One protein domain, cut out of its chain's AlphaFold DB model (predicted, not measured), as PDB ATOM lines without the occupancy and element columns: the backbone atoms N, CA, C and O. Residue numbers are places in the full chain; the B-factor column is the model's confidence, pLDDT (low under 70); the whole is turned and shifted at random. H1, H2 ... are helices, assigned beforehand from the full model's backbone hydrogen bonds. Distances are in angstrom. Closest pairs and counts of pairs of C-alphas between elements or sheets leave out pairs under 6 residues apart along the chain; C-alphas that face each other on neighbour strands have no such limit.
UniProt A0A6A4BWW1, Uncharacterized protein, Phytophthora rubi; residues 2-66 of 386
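What this domain is: This is residues 2 to 66 of the 386 residues of an uncharacterized protein of Phytophthora rubi (UniProt A0A6A4BWW1). One long helix, H4, runs out of a small compact body as an arm; residues 52 to 66 stick out from it. In the body, H1 stands crosswise to the early part of H4, and the short helices H2 and H3 pack on each other at the end away from the arm. The printed part has 65 residues with four named helices, in the order H1, H2, H3, H4, and no named strand; the class is all helix. The whole is loose, with a radius of gyration of the C-alphas of 13.9 A, and elongated, spanning 45 by 24 by 19 A.

Where its parts are: H4, residues 44 to 62, is the longest helix, 26.4 A from C-alpha 44 at (169.511, 132.287, 134.869) to C-alpha 62 at (175.652, 144.055, 157.642). H1, residues 2 to 14, measures 18.1 A and begins with C-alpha 2 at (174.118, 126.188, 141.866). H2 holds residues 21 to 25 and H3 residues 37 to 42.

How they stand to each other: H4 touches H1 with residues 47 to 51 alone, and H1 touches H4 with residues 2 to 6 alone. Their closest C-alphas, those of Leu 47 and Ala 6, are 7.0 A apart. Their lines are about perpendicular, at 83 degrees. H3 and H4 meet only through their link. H3 touches H2, the closest C-alphas being those of Ala 37 and Gln 22, 5.1 A apart. H1 and H2 are near each other, with 8 pairs of C-alphas within 10 A. H1 and H3 are apart, as are H2 and H4. In H1, H2, H3 and H4 every O i to N i+4 pair is within hydrogen-bond range.

The domain as a whole: The C-alphas farthest apart, those of Asp 35 and Pro 66, are 45.1 A apart. Without residues 52 to 66, which stand free, the body spans 25 by 20 by 17 A. The printed part has no cut. The link from H2 to H3 is long, with 11 residues. Mean pLDDT of the printed part is 79.3; residues 2 to 3, 61 to 62 and 64 to 66 are under 70.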
ATOM      1  N   LEU A   2     174.454 124.750 141.887       64.94
ATOM      2  CA  LEU A   2     174.118 126.188 141.866       64.94
ATOM      3  C   LEU A   2     175.276 127.138 142.240       64.94
ATOM      4  O   LEU A   2     175.362 128.216 141.663       64.94
ATOM      5  N   GLU A   3     176.193 126.741 143.128       69.94
ATOM      6  CA  GLU A   3     177.339 127.582 143.540       69.94
ATOM      7  C   GLU A   3     178.299 127.894 142.384       69.94
ATOM      8  O   GLU A   3     178.595 129.051 142.109       69.94
ATOM      9  N   VAL A   4     178.702 126.879 141.615       73.12
ATOM     10  CA  VAL A   4     179.594 127.068 140.455       73.12
ATOM     11  C   VAL A   4     178.924 127.929 139.373       73.12
ATOM     12  O   VAL A   4     179.603 128.655 138.640       73.12
ATOM     13  N   PHE A   5     177.588 127.877 139.276       79.31
ATOM     14  CA  PHE A   5     176.824 128.747 138.383       79.31
ATOM     15  C   PHE A   5     176.850 130.195 138.888       79.31
ATOM     16  O   PHE A   5     177.153 131.109 138.120       79.31
ATOM     17  N   ALA A   6     176.587 130.396 140.182       81.56
ATOM     18  CA  ALA A   6     176.622 131.695 140.844       81.56
ATOM     19  C   ALA A   6     177.985 132.383 140.690       81.56
ATOM     20  O   ALA A   6     178.030 133.543 140.284       81.56
ATOM     21  N   ASP A   7     179.086 131.663 140.914       83.19
ATOM     22  CA  ASP A   7     180.448 132.202 140.808       83.19
ATOM     23  C   ASP A   7     180.783 132.653 139.386       83.19
ATOM     24  O   ASP A   7     181.302 133.751 139.167       83.19
ATOM     25  N   ARG A   8     180.444 131.831 138.385       81.81
ATOM     26  CA  ARG A   8     180.630 132.166 136.964       81.81
ATOM     27  C   ARG A   8     179.761 133.348 136.545       81.81
ATOM     28  O   ARG A   8     180.227 134.209 135.799       81.81
ATOM     29  N   TYR A   9     178.525 133.398 137.032       84.25
ATOM     30  CA  TYR A   9     177.595 134.490 136.780       84.25
ATOM     31  C   TYR A   9     178.094 135.811 137.393       84.25
ATOM     32  O   TYR A   9     178.112 136.843 136.719       84.25
ATOM     33  N   LEU A  10     178.575 135.778 138.638       82.62
ATOM     34  CA  LEU A  10     179.175 136.926 139.320       82.62
ATOM     35  C   LEU A  10     180.465 137.384 138.633       82.62
ATOM     36  O   LEU A  10     180.630 138.579 138.395       82.62
ATOM     37  N   ALA A  11     181.345 136.458 138.250       85.00
ATOM     38  CA  ALA A  11     182.581 136.773 137.539       85.00
ATOM     39  C   ALA A  11     182.320 137.434 136.175       85.00
ATOM     40  O   ALA A  11     182.959 138.434 135.844       85.00
ATOM     41  N   ALA A  12     181.355 136.924 135.401       84.25
ATOM     42  CA  ALA A  12     180.959 137.524 134.127       84.25
ATOM     43  C   ALA A  12     180.390 138.936 134.327       84.25
ATOM     44  O   ALA A  12     180.821 139.880 133.662       84.25
ATOM     45  N   ARG A  13     179.498 139.106 135.312       81.62
ATOM     46  CA  ARG A  13     178.919 140.406 135.667       81.62
ATOM     47  C   ARG A  13     179.978 141.417 136.120       81.62
ATOM     48  O   ARG A  13     179.938 142.556 135.665       81.62
ATOM     49  N   ASN A  14     180.921 141.013 136.972       84.06
ATOM     50  CA  ASN A  14     182.014 141.867 137.458       84.06
ATOM     51  C   ASN A  14     182.970 142.277 136.331       84.06
ATOM     52  O   ASN A  14     183.548 143.357 136.369       84.06
ATOM     53  N   ALA A  15     183.105 141.436 135.304       84.25
ATOM     54  CA  ALA A  15     183.859 141.744 134.097       84.25
ATOM     55  C   ALA A  15     183.044 142.513 133.036       84.25
ATOM     56  O   ALA A  15     183.556 142.722 131.936       84.25
ATOM     57  N   HIS A  16     181.792 142.897 133.328       81.81
ATOM     58  CA  HIS A  16     180.846 143.503 132.380       81.81
ATOM     59  C   HIS A  16     180.655 142.687 131.088       81.81
ATOM     60  O   HIS A  16     180.494 143.237 130.000       81.81
ATOM     61  N   LYS A  17     180.676 141.356 131.204       86.69
ATOM     62  CA  LYS A  17     180.519 140.405 130.095       86.69
ATOM     63  C   LYS A  17     179.281 139.532 130.295       86.69
ATOM     64  O   LYS A  17     178.826 139.315 131.416       86.69
ATOM     65  N   GLY A  18     178.749 139.007 129.191       81.88
ATOM     66  CA  GLY A  18     177.739 137.949 129.231       81.88
ATOM     67  C   GLY A  18     178.335 136.635 129.742       81.88
ATOM     68  O   GLY A  18     179.524 136.372 129.555       81.88
ATOM     69  N   VAL A  19     177.512 135.808 130.388       84.50
ATOM     70  CA  VAL A  19     177.925 134.463 130.803       84.50
ATOM     71  C   VAL A  19     178.106 133.589 129.563       84.50
ATOM     72  O   VAL A  19     177.208 133.475 128.731       84.50
ATOM     73  N   ASP A  20     179.275 132.966 129.447       85.81
ATOM     74  CA  ASP A  20     179.571 131.986 128.403       85.81
ATOM     75  C   ASP A  20     178.948 130.633 128.778       85.81
ATOM     76  O   ASP A  20     179.578 129.776 129.408       85.81
ATOM     77  N   TYR A  21     177.666 130.485 128.438       85.25
ATOM     78  CA  TYR A  21     176.856 129.300 128.729       85.25
ATOM     79  C   TYR A  21     177.387 128.035 128.053       85.25
ATOM     80  O   TYR A  21     177.281 126.953 128.620       85.25
ATOM     81  N   GLN A  22     178.019 128.170 126.889       82.50
ATOM     82  CA  GLN A  22     178.541 127.050 126.107       82.50
ATOM     83  C   GLN A  22     179.831 126.486 126.710       82.50
ATOM     84  O   GLN A  22     180.053 125.275 126.777       82.50
ATOM     85  N   ARG A  23     180.672 127.363 127.258       82.31
ATOM     86  CA  ARG A  23     181.814 126.945 128.072       82.31
ATOM     87  C   ARG A  23     181.412 126.508 129.481       82.31
ATOM     88  O   ARG A  23     182.221 125.906 130.183       82.31
ATOM     89  N   LEU A  24     180.222 126.865 129.959       80.44
ATOM     90  CA  LEU A  24     179.735 126.466 131.280       80.44
ATOM     91  C   LEU A  24     179.088 125.074 131.245       80.44
ATOM     92  O   LEU A  24     179.431 124.244 132.087       80.44
ATOM     93  N   SER A  25     178.272 124.788 130.226       80.88
ATOM     94  CA  SER A  25     177.651 123.477 129.981       80.88
ATOM     95  C   SER A  25     178.672 122.349 129.818       80.88
ATOM     96  O   SER A  25     178.435 121.217 130.216       80.88
ATOM     97  N   THR A  26     179.854 122.656 129.288       79.81
ATOM     98  CA  THR A  26     180.932 121.677 129.062       79.81
ATOM     99  C   THR A  26     181.816 121.426 130.288       79.81
ATOM    100  O   THR A  26     182.734 120.605 130.240       79.81
ATOM    101  N   THR A  27     181.575 122.110 131.411       77.50
ATOM    102  CA  THR A  27     182.376 121.896 132.624       77.50
ATOM    103  C   THR A  27     181.963 120.638 133.377       77.50
ATOM    104  O   THR A  27     180.799 120.253 133.421       77.50
ATOM    105  N   LYS A  28     182.930 120.038 134.085       76.81
ATOM    106  CA  LYS A  28     182.732 118.820 134.890       76.81
ATOM    107  C   LYS A  28     181.638 118.914 135.970       76.81
ATOM    108  O   LYS A  28     181.261 117.880 136.511       76.81
ATOM    109  N   TYR A  29     181.181 120.125 136.298       74.00
ATOM    110  CA  TYR A  29     180.190 120.414 137.338       74.00
ATOM    111  C   TYR A  29     178.745 120.500 136.813       74.00
ATOM    112  O   TYR A  29     177.823 120.522 137.622       74.00
ATOM    113  N   PHE A  30     178.550 120.532 135.488       74.19
ATOM    114  CA  PHE A  30     177.241 120.601 134.823       74.19
ATOM    115  C   PHE A  30     177.079 119.452 133.820       74.19
ATOM    116  O   PHE A  30     176.696 119.664 132.674       74.19
ATOM    117  N   LYS A  31     177.404 118.223 134.244       72.44
ATOM    118  CA  LYS A  31     177.334 117.029 133.380       72.44
ATOM    119  C   LYS A  31     175.940 116.817 132.783       72.44
ATOM    120  O   LYS A  31     175.853 116.438 131.622       72.44
ATOM    121  N   ASP A  32     174.898 117.141 133.545       74.38
ATOM    122  CA  ASP A  32     173.493 117.009 133.131       74.38
ATOM    123  C   ASP A  32     173.089 118.021 132.053       74.38
ATOM    124  O   ASP A  32     172.096 117.833 131.367       74.38
ATOM    125  N   PHE A  33     173.886 119.076 131.874       73.19
ATOM    126  CA  PHE A  33     173.661 120.117 130.876       73.19
ATOM    127  C   PHE A  33     174.715 120.093 129.770       73.19
ATOM    128  O   PHE A  33     174.846 121.073 129.038       73.19
ATOM    129  N   LYS A  34     175.499 119.015 129.646       79.19
ATOM    130  CA  LYS A  34     176.556 118.912 128.637       79.19
ATOM    131  C   LYS A  34     175.963 119.081 127.238       79.19
ATOM    132  O   LYS A  34     175.080 118.335 126.856       79.19
ATOM    133  N   ASP A  35     176.450 120.075 126.497       77.56
ATOM    134  CA  ASP A  35     175.938 120.485 125.176       77.56
ATOM    135  C   ASP A  35     174.516 121.108 125.177       77.56
ATOM    136  O   ASP A  35     174.047 121.578 124.143       77.56
ATOM    137  N   HIS A  36     173.887 121.277 126.350       82.56
ATOM    138  CA  HIS A  36     172.582 121.926 126.566       82.56
ATOM    139  C   HIS A  36     172.728 123.358 127.126       82.56
ATOM    140  O   HIS A  36     172.209 123.713 128.186       82.56
ATOM    141  N   ALA A  37     173.464 124.222 126.418       82.25
ATOM    142  CA  ALA A  37     173.759 125.588 126.879       82.25
ATOM    143  C   ALA A  37     172.508 126.478 127.043       82.25
ATOM    144  O   ALA A  37     172.471 127.323 127.937       82.25
ATOM    145  N   GLU A  38     171.481 126.285 126.210       82.38
ATOM    146  CA  GLU A  38     170.241 127.069 126.297       82.38
ATOM    147  C   GLU A  38     169.381 126.676 127.505       82.38
ATOM    148  O   GLU A  38     168.804 127.551 128.145       82.38
ATOM    149  N   GLU A  39     169.367 125.403 127.908       82.56
ATOM    150  CA  GLU A  39     168.716 124.972 129.158       82.56
ATOM    151  C   GLU A  39     169.417 125.553 130.392       82.56
ATOM    152  O   GLU A  39     168.785 125.886 131.391       82.56
ATOM    153  N   LEU A  40     170.734 125.758 130.318       82.25
ATOM    154  CA  LEU A  40     171.464 126.454 131.374       82.25
ATOM    155  C   LEU A  40     171.105 127.948 131.426       82.25
ATOM    156  O   LEU A  40     171.015 128.539 132.504       82.25
ATOM    157  N   ARG A  41     170.875 128.565 130.260       84.75
ATOM    158  CA  ARG A  41     170.444 129.965 130.158       84.75
ATOM    159  C   ARG A  41     169.030 130.157 130.711       84.75
ATOM    160  O   ARG A  41     168.788 131.152 131.394       84.75
ATOM    161  N   THR A  42     168.106 129.215 130.504       87.25
ATOM    162  CA  THR A  42     166.744 129.313 131.070       87.25
ATOM    163  C   THR A  42     166.714 129.232 132.598       87.25
ATOM    164  O   THR A  42     165.745 129.681 133.205       87.25
ATOM    165  N   LYS A  43     167.792 128.756 133.237       84.50
ATOM    166  CA  LYS A  43     167.980 128.745 134.698       84.50
ATOM    167  C   LYS A  43     168.548 130.045 135.279       84.50
ATOM    168  O   LYS A  43     168.526 130.241 136.495       84.50
ATOM    169  N   GLU A  44     168.998 130.978 134.440       83.56
ATOM    170  CA  GLU A  44     169.511 132.287 134.869       83.56
ATOM    171  C   GLU A  44     168.501 133.113 135.707       83.56
ATOM    172  O   GLU A  44     168.914 133.723 136.699       83.56
ATOM    173  N   PRO A  45     167.187 133.152 135.392       85.75
ATOM    174  CA  PRO A  45     166.203 133.859 136.214       85.75
ATOM    175  C   PRO A  45     166.072 133.284 137.633       85.75
ATOM    176  O   PRO A  45     166.034 134.057 138.591       85.75
ATOM    177  N   GLU A  46     166.063 131.953 137.783       85.94
ATOM    178  CA  GLU A  46     166.021 131.271 139.089       85.94
ATOM    179  C   GLU A  46     167.268 131.621 139.919       85.94
ATOM    180  O   GLU A  46     167.165 132.019 141.083       85.94
ATOM    181  N   LEU A  47     168.448 131.593 139.287       85.44
ATOM    182  CA  LEU A  47     169.712 131.986 139.913       85.44
ATOM    183  C   LEU A  47     169.699 133.453 140.376       85.44
ATOM    184  O   LEU A  47     170.146 133.766 141.481       85.44
ATOM    185  N   LYS A  48     169.158 134.369 139.562       84.88
ATOM    186  CA  LYS A  48     169.026 135.792 139.922       84.88
ATOM    187  C   LYS A  48     168.146 136.001 141.154       84.88
ATOM    188  O   LYS A  48     168.449 136.890 141.952       84.88
ATOM    189  N   VAL A  49     167.068 135.230 141.310       88.31
ATOM    190  CA  VAL A  49     166.195 135.306 142.494       88.31
ATOM    191  C   VAL A  49     166.952 134.859 143.743       88.31
ATOM    192  O   VAL A  49     166.947 135.581 144.740       88.31
ATOM    193  N   LEU A  50     167.668 133.733 143.668       87.06
ATOM    194  CA  LEU A  50     168.489 133.226 144.773       87.06
ATOM    195  C   LEU A  50     169.573 134.228 145.191       87.06
ATOM    196  O   LEU A  50     169.687 134.556 146.369       87.06
ATOM    197  N   LEU A  51     170.307 134.791 144.227       84.88
ATOM    198  CA  LEU A  51     171.345 135.790 144.495       84.88
ATOM    199  C   LEU A  51     170.782 137.084 145.097       84.88
ATOM    200  O   LEU A  51     171.413 137.684 145.964       84.88
ATOM    201  N   LYS A  52     169.591 137.530 144.671       86.25
ATOM    202  CA  LYS A  52     168.912 138.685 145.282       86.25
ATOM    203  C   LYS A  52     168.510 138.411 146.728       86.25
ATOM    204  O   LYS A  52     168.647 139.306 147.556       86.25
ATOM    205  N   LYS A  53     168.026 137.201 147.021       87.25
ATOM    206  CA  LYS A  53     167.655 136.792 148.378       87.25
ATOM    207  C   LYS A  53     168.883 136.729 149.290       87.25
ATOM    208  O   LYS A  53     168.875 137.367 150.335       87.25
ATOM    209  N   ALA A  54     169.964 136.092 148.838       82.50
ATOM    210  CA  ALA A  54     171.229 136.038 149.570       82.50
ATOM    211  C   ALA A  54     171.828 137.437 149.807       82.50
ATOM    212  O   ALA A  54     172.320 137.737 150.889       82.50
ATOM    213  N   LEU A  55     171.735 138.338 148.820       80.62
ATOM    214  CA  LEU A  55     172.166 139.729 148.984       80.62
ATOM    215  C   LEU A  55     171.310 140.489 150.009       80.62
ATOM    216  O   LEU A  55     171.830 141.348 150.714       80.62
ATOM    217  N   ALA A  56     170.006 140.213 150.077       80.81
ATOM    218  CA  ALA A  56     169.135 140.792 151.095       80.81
ATOM    219  C   ALA A  56     169.506 140.273 152.492       80.81
ATOM    220  O   ALA A  56     169.673 141.084 153.395       80.81
ATOM    221  N   GLU A  57     169.731 138.967 152.642       76.75
ATOM    222  CA  GLU A  57     170.183 138.347 153.895       76.75
ATOM    223  C   GLU A  57     171.541 138.910 154.352       76.75
ATOM    224  O   GLU A  57     171.680 139.318 155.503       76.75
ATOM    225  N   GLN A  58     172.514 139.050 153.442       75.69
ATOM    226  CA  GLN A  58     173.808 139.670 153.749       75.69
ATOM    227  C   GLN A  58     173.652 141.126 154.207       75.69
ATOM    228  O   GLN A  58     174.272 141.540 155.180       75.69
ATOM    229  N   ARG A  59     172.783 141.903 153.549       77.19
ATOM    230  CA  ARG A  59     172.498 143.290 153.945       77.19
ATOM    231  C   ARG A  59     171.815 143.387 155.305       77.19
ATOM    232  O   ARG A  59     172.030 144.371 156.000       77.19
ATOM    233  N   GLU A  60     170.994 142.411 155.684       70.94
ATOM    234  CA  GLU A  60     170.417 142.358 157.029       70.94
ATOM    235  C   GLU A  60     171.492 142.089 158.089       70.94
ATOM    236  O   GLU A  60     171.486 142.746 159.129       70.94
ATOM    237  N   ILE A  61     172.450 141.202 157.800       65.94
ATOM    238  CA  ILE A  61     173.611 140.945 158.666       65.94
ATOM    239  C   ILE A  61     174.473 142.211 158.800       65.94
ATOM    240  O   ILE A  61     174.773 142.641 159.914       65.94
ATOM    241  N   ASP A  62     174.814 142.848 157.678       69.44
ATOM    242  CA  ASP A  62     175.652 144.055 157.642       69.44
ATOM    243  C   ASP A  62     174.967 145.266 158.310       69.44
ATOM    244  O   ASP A  62     175.637 146.143 158.854       69.44
ATOM    245  N   ALA A  63     173.628 145.309 158.319       71.19
ATOM    246  CA  ALA A  63     172.831 146.323 159.017       71.19
ATOM    247  C   ALA A  63     172.749 146.110 160.544       71.19
ATOM    248  O   ALA A  63     172.044 146.854 161.228       71.19
ATOM    249  N   GLY A  64     173.446 145.110 161.095       58.03
ATOM    250  CA  GLY A  64     173.510 144.871 162.537       58.03
ATOM    251  C   GLY A  64     172.238 144.265 163.131       58.03
ATOM    252  O   GLY A  64     172.059 144.313 164.349       58.03
ATOM    253  N   LYS A  65     171.350 143.678 162.310       55.72
ATOM    254  CA  LYS A  65     170.269 142.833 162.835       55.72
ATOM    255  C   LYS A  65     170.924 141.614 163.504       55.72
ATOM    256  O   LYS A  65     171.663 140.891 162.834       55.72
ATOM    257  N   PRO A  66     170.690 141.367 164.803       52.22
ATOM    258  CA  PRO A  66     171.268 140.211 165.469       52.22
ATOM    259  C   PRO A  66     170.772 138.933 164.783       52.22
ATOM    260  O   PRO A  66     169.581 138.811 164.485       52.22
TER     261      PRO A  66